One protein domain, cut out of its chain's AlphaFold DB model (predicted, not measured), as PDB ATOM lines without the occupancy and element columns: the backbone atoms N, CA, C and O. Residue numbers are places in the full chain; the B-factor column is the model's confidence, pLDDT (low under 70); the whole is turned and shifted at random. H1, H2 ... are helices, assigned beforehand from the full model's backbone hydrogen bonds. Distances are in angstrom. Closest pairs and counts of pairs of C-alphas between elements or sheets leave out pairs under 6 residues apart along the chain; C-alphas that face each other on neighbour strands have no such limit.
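AT A GLANCE: This is residues 123 to 169 of the 169 residues of an uncharacterized protein of Proteobacteria bacterium 228 (UniProt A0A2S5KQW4). A long helix, H1, and a shorter one, H2, form the two legs of a wide open arch, with residues 145 to 150 crossing between their near ends and no contact between the legs. A short tail, residues 165 to 169, follows H2. The printed part has 47 residues with two named helices, H1 then H2, and no named strand; its class is all helix. It is only just extended, close to loose, with a radius of gyration of the C-alphas of 14.6 A, and only just flat, spanning 35 by 32 by 17 A.

HOW THE PARTS SIT: Look first at H1, residues 123 to 144, then at H2, residues 151 to 164: they are apart, with no C-alpha of the one within 8 A of the other. In both, every O i to N i+4 pair is within hydrogen-bond range. Residues 123 to 157 and 159 to 165 stand free.

IN THESE COORDINATES: Find C-alpha 123 at (103.171, 110.544, 115.417); from there H1 runs 31.5 A to C-alpha 144 at (130.928, 118.733, 127.805). H2 runs 20.0 A to C-alpha 164 at (116.217, 132.943, 101.128).

THE WHOLE: The C-alphas farthest apart, Leu 123 and Arg 169, are 40.2 A apart. The printed part has no cut, and the link of 6 residues is short. The model's pLDDT is under 70 at residues 142 to 151 and 166 to 169.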
ATOM      1  N   LEU A 123     101.965 110.388 116.227       97.75
ATOM      2  CA  LEU A 123     103.171 110.544 115.417       97.75
ATOM      3  C   LEU A 123     103.835 111.906 115.653       97.75
ATOM      4  O   LEU A 123     105.049 111.977 115.833       97.75
ATOM      5  N   GLY A 124     103.043 112.978 115.684       97.88
ATOM      6  CA  GLY A 124     103.522 114.331 115.945       97.88
ATOM      7  C   GLY A 124     104.136 114.462 117.335       97.88
ATOM      8  O   GLY A 124     105.232 115.000 117.470       97.88
ATOM      9  N   PHE A 125     103.483 113.903 118.355       98.12
ATOM     10  CA  PHE A 125     104.016 113.865 119.716       98.12
ATOM     11  C   PHE A 125     105.306 113.040 119.802       98.12
ATOM     12  O   PHE A 125     106.277 113.486 120.404       98.12
ATOM     13  N   GLY A 126     105.359 111.879 119.143       98.00
ATOM     14  CA  GLY A 126     106.577 111.070 119.063       98.00
ATOM     15  C   GLY A 126     107.738 111.824 118.407       98.00
ATOM     16  O   GLY A 126     108.834 111.859 118.957       98.00
ATOM     17  N   CYS A 127     107.487 112.488 117.276       97.81
ATOM     18  CA  CYS A 127     108.476 113.318 116.588       97.81
ATOM     19  C   CYS A 127     108.965 114.466 117.482       97.81
ATOM     20  O   CYS A 127     110.167 114.677 117.618       97.81
ATOM     21  N   PHE A 128     108.043 115.151 118.163       97.62
ATOM     22  CA  PHE A 128     108.374 116.196 119.126       97.62
ATOM     23  C   PHE A 128     109.275 115.675 120.254       97.62
ATOM     24  O   PHE A 128     110.289 116.298 120.555       97.62
ATOM     25  N   CYS A 129     108.966 114.511 120.829       98.00
ATOM     26  CA  CYS A 129     109.789 113.886 121.865       98.00
ATOM     27  C   CYS A 129     111.188 113.511 121.361       98.00
ATOM     28  O   CYS A 129     112.162 113.720 122.079       98.00
ATOM     29  N   VAL A 130     111.307 112.987 120.136       96.94
ATOM     30  CA  VAL A 130     112.611 112.667 119.527       96.94
ATOM     31  C   VAL A 130     113.430 113.936 119.305       96.94
ATOM     32  O   VAL A 130     114.600 113.968 119.673       96.94
ATOM     33  N   LEU A 131     112.823 114.993 118.760       96.38
ATOM     34  CA  LEU A 131     113.490 116.282 118.561       96.38
ATOM     35  C   LEU A 131     113.920 116.906 119.890       96.38
ATOM     36  O   LEU A 131     115.041 117.391 120.003       96.38
ATOM     37  N   LEU A 132     113.061 116.849 120.909       96.50
ATOM     38  CA  LEU A 132     113.374 117.343 122.245       96.50
ATOM     39  C   LEU A 132     114.502 116.525 122.891       96.50
ATOM     40  O   LEU A 132     115.425 117.097 123.461       96.50
ATOM     41  N   GLY A 133     114.469 115.197 122.766       95.06
ATOM     42  CA  GLY A 133     115.524 114.312 123.258       95.06
ATOM     43  C   GLY A 133     116.859 114.543 122.550       95.06
ATOM     44  O   GLY A 133     117.898 114.618 123.206       95.06
ATOM     45  N   ALA A 134     116.838 114.727 121.227       91.06
ATOM     46  CA  ALA A 134     118.011 115.098 120.444       91.06
ATOM     47  C   ALA A 134     118.551 116.472 120.863       91.06
ATOM     48  O   ALA A 134     119.757 116.614 121.038       91.06
ATOM     49  N   LEU A 135     117.674 117.452 121.106       90.81
ATOM     50  CA  LEU A 135     118.051 118.775 121.603       90.81
ATOM     51  C   LEU A 135     118.710 118.692 122.983       90.81
ATOM     52  O   LEU A 135     119.767 119.277 123.188       90.81
ATOM     53  N   VAL A 136     118.129 117.945 123.922       92.00
ATOM     54  CA  VAL A 136     118.709 117.751 125.261       92.00
ATOM     55  C   VAL A 136     120.059 117.046 125.170       92.00
ATOM     56  O   VAL A 136     121.007 117.465 125.824       92.00
ATOM     57  N   THR A 137     120.171 116.014 124.332       87.25
ATOM     58  CA  THR A 137     121.435 115.294 124.107       87.25
ATOM     59  C   THR A 137     122.487 116.208 123.482       87.25
ATOM     60  O   THR A 137     123.642 116.190 123.898       87.25
ATOM     61  N   TYR A 138     122.090 117.048 122.524       86.06
ATOM     62  CA  TYR A 138     122.948 118.057 121.913       86.06
ATOM     63  C   TYR A 138     123.429 119.086 122.939       86.06
ATOM     64  O   TYR A 138     124.623 119.342 123.012       86.06
ATOM     65  N   LEU A 139     122.535 119.626 123.775       83.81
ATOM     66  CA  LEU A 139     122.891 120.583 124.828       83.81
ATOM     67  C   LEU A 139     123.790 119.952 125.897       83.81
ATOM     68  O   LEU A 139     124.747 120.580 126.338       83.81
ATOM     69  N   ALA A 140     123.520 118.705 126.287       83.44
ATOM     70  CA  ALA A 140     124.360 117.962 127.221       83.44
ATOM     71  C   ALA A 140     125.763 117.718 126.644       83.44
ATOM     72  O   ALA A 140     126.748 117.935 127.342       83.44
ATOM     73  N   ASN A 141     125.857 117.337 125.364       77.12
ATOM     74  CA  ASN A 141     127.136 117.163 124.675       77.12
ATOM     75  C   ASN A 141     127.874 118.503 124.496       77.12
ATOM     76  O   ASN A 141     129.072 118.584 124.747       77.12
ATOM     77  N   SER A 142     127.151 119.571 124.149       68.69
ATOM     78  CA  SER A 142     127.675 120.936 124.021       68.69
ATOM     79  C   SER A 142     128.191 121.499 125.351       68.69
ATOM     80  O   SER A 142     129.139 122.277 125.347       68.69
ATOM     81  N   ALA A 143     127.631 121.082 126.491       65.62
ATOM     82  CA  ALA A 143     128.147 121.442 127.811       65.62
ATOM     83  C   ALA A 143     129.457 120.709 128.169       65.62
ATOM     84  O   ALA A 143     130.210 121.187 129.017       65.62
ATOM     85  N   THR A 144     129.736 119.560 127.542       64.94
ATOM     86  CA  THR A 144     130.928 118.733 127.805       64.94
ATOM     87  C   THR A 144     132.013 118.821 126.729       64.94
ATOM     88  O   THR A 144     133.147 118.424 126.992       64.94
ATOM     89  N   ALA A 145     131.708 119.347 125.542       56.75
ATOM     90  CA  ALA A 145     132.635 119.425 124.419       56.75
ATOM     91  C   ALA A 145     132.498 120.760 123.665       56.75
ATOM     92  O   ALA A 145     131.453 121.089 123.111       56.75
ATOM     93  N   VAL A 146     133.612 121.495 123.668       59.25
ATOM     94  CA  VAL A 146     133.958 122.679 122.870       59.25
ATOM     95  C   VAL A 146     133.417 122.612 121.431       59.25
ATOM     96  O   VAL A 146     133.646 121.623 120.741       59.25
ATOM     97  N   ASP A 147     132.749 123.689 121.004       56.22
ATOM     98  CA  ASP A 147     132.480 124.153 119.630       56.22
ATOM     99  C   ASP A 147     132.918 123.228 118.482       56.22
ATOM    100  O   ASP A 147     133.998 123.387 117.913       56.22
ATOM    101  N   GLN A 148     132.059 122.297 118.065       61.47
ATOM    102  CA  GLN A 148     132.215 121.613 116.777       61.47
ATOM    103  C   GLN A 148     130.858 121.472 116.092       61.47
ATOM    104  O   GLN A 148     130.285 120.386 116.009       61.47
ATOM    105  N   LEU A 149     130.331 122.587 115.574       64.25
ATOM    106  CA  LEU A 149     129.464 122.463 114.407       64.25
ATOM    107  C   LEU A 149     130.354 121.962 113.253       64.25
ATOM    108  O   LEU A 149     131.395 122.574 113.001       64.25
ATOM    109  N   PRO A 150     129.994 120.871 112.555       69.75
ATOM    110  CA  PRO A 150     130.692 120.469 111.345       69.75
ATOM    111  C   PRO A 150     130.689 121.642 110.354       69.75
ATOM    112  O   PRO A 150     129.614 122.203 110.111       69.75
ATOM    113  N   PRO A 151     131.835 122.008 109.755       67.56
ATOM    114  CA  PRO A 151     131.899 123.101 108.781       67.56
ATOM    115  C   PRO A 151     130.944 122.877 107.597       67.56
ATOM    116  O   PRO A 151     130.384 123.825 107.063       67.56
ATOM    117  N   GLU A 152     130.650 121.616 107.272       74.19
ATOM    118  CA  GLU A 152     129.686 121.225 106.236       74.19
ATOM    119  C   GLU A 152     128.247 121.687 106.529       74.19
ATOM    120  O   GLU A 152     127.494 122.004 105.607       74.19
ATOM    121  N   LEU A 153     127.846 121.742 107.807       73.50
ATOM    122  CA  LEU A 153     126.535 122.272 108.183       73.50
ATOM    123  C   LEU A 153     126.522 123.801 108.108       73.50
ATOM    124  O   LEU A 153     125.495 124.355 107.731       73.50
ATOM    125  N   LEU A 154     127.642 124.471 108.412       75.38
ATOM    126  CA  LEU A 154     127.785 125.923 108.247       75.38
ATOM    127  C   LEU A 154     127.628 126.331 106.773       75.38
ATOM    128  O   LEU A 154     126.826 127.207 106.470       75.38
ATOM    129  N   ASP A 155     128.289 125.617 105.861       77.19
ATOM    130  CA  ASP A 155     128.193 125.864 104.415       77.19
ATOM    131  C   ASP A 155     126.760 125.677 103.883       77.19
ATOM    132  O   ASP A 155     126.293 126.428 103.019       77.19
ATOM    133  N   LEU A 156     126.022 124.693 104.413       80.38
ATOM    134  CA  LEU A 156     124.616 124.490 104.059       80.38
ATOM    135  C   LEU A 156     123.729 125.639 104.569       80.38
ATOM    136  O   LEU A 156     122.804 126.055 103.865       80.38
ATOM    137  N   TRP A 157     124.012 126.160 105.766       75.44
ATOM    138  CA  TRP A 157     123.321 127.326 106.318       75.44
ATOM    139  C   TRP A 157     123.610 128.595 105.515       75.44
ATOM    140  O   TRP A 157     122.666 129.319 105.195       75.44
ATOM    141  N   ASP A 158     124.860 128.822 105.114       78.56
ATOM    142  CA  ASP A 158     125.262 129.977 104.305       78.56
ATOM    143  C   ASP A 158     124.612 129.945 102.916       78.56
ATOM    144  O   ASP A 158     124.062 130.947 102.445       78.56
ATOM    145  N   TRP A 159     124.566 128.770 102.278       82.69
ATOM    146  CA  TRP A 159     123.838 128.581 101.021       82.69
ATOM    147  C   TRP A 159     122.340 128.878 101.168       82.69
ATOM    148  O   TRP A 159     121.739 129.548 100.319       82.69
ATOM    149  N   LEU A 160     121.723 128.388 102.246       83.88
ATOM    150  CA  LEU A 160     120.293 128.545 102.495       83.88
ATOM    151  C   LEU A 160     119.939 130.010 102.784       83.88
ATOM    152  O   LEU A 160     118.982 130.535 102.207       83.88
ATOM    153  N   ALA A 161     120.732 130.684 103.619       82.44
ATOM    154  CA  ALA A 161     120.580 132.100 103.936       82.44
ATOM    155  C   ALA A 161     120.729 132.976 102.681       82.44
ATOM    156  O   ALA A 161     119.907 133.871 102.451       82.44
ATOM    157  N   MET A 162     121.701 132.659 101.815       83.75
ATOM    158  CA  MET A 162     121.890 133.340 100.533       83.75
ATOM    159  C   MET A 162     120.701 133.130  99.583       83.75
ATOM    160  O   MET A 162     120.296 134.060  98.885       83.75
ATOM    161  N   LYS A 163     120.088 131.941  99.576       84.56
ATOM    162  CA  LYS A 163     118.936 131.631  98.714       84.56
ATOM    163  C   LYS A 163     117.622 132.258  99.195       84.56
ATOM    164  O   LYS A 163     116.788 132.622  98.368       84.56
ATOM    165  N   LEU A 164     117.426 132.378 100.508       84.38
ATOM    166  CA  LEU A 164     116.217 132.943 101.128       84.38
ATOM    167  C   LEU A 164     116.259 134.471 101.295       84.38
ATOM    168  O   LEU A 164     115.283 135.060 101.758       84.38
ATOM    169  N   GLY A 165     117.350 135.126 100.882       74.06
ATOM    170  CA  GLY A 165     117.483 136.584 100.923       74.06
ATOM    171  C   GLY A 165     117.699 137.148 102.329       74.06
ATOM    172  O   GLY A 165     117.490 138.337 102.550       74.06
ATOM    173  N   TRP A 166     118.119 136.313 103.281       66.56
ATOM    174  CA  TRP A 166     118.423 136.697 104.663       66.56
ATOM    175  C   TRP A 166     119.908 137.043 104.829       66.56
ATOM    176  O   TRP A 166     120.565 136.603 105.767       66.56
ATOM    177  N   GLY A 167     120.461 137.811 103.889       58.84
ATOM    178  CA  GLY A 167     121.826 138.319 104.003       58.84
ATOM    179  C   GLY A 167     121.891 139.394 105.085       58.84
ATOM    180  O   GLY A 167     121.462 140.524 104.852       58.84
ATOM    181  N   ILE A 168     122.413 139.049 106.262       58.94
ATOM    182  CA  ILE A 168     122.861 140.042 107.242       58.94
ATOM    183  C   ILE A 168     124.143 140.649 106.662       58.94
ATOM    184  O   ILE A 168     125.084 139.925 106.345       58.94
ATOM    185  N   ARG A 169     124.114 141.959 106.422       45.41
ATOM    186  CA  ARG A 169     125.240 142.734 105.899       45.41
ATOM    187  C   ARG A 169     126.227 143.079 107.006       45.41
ATOM    188  O   ARG A 169     125.745 143.323 108.135       45.41
TER     189      ARG A 169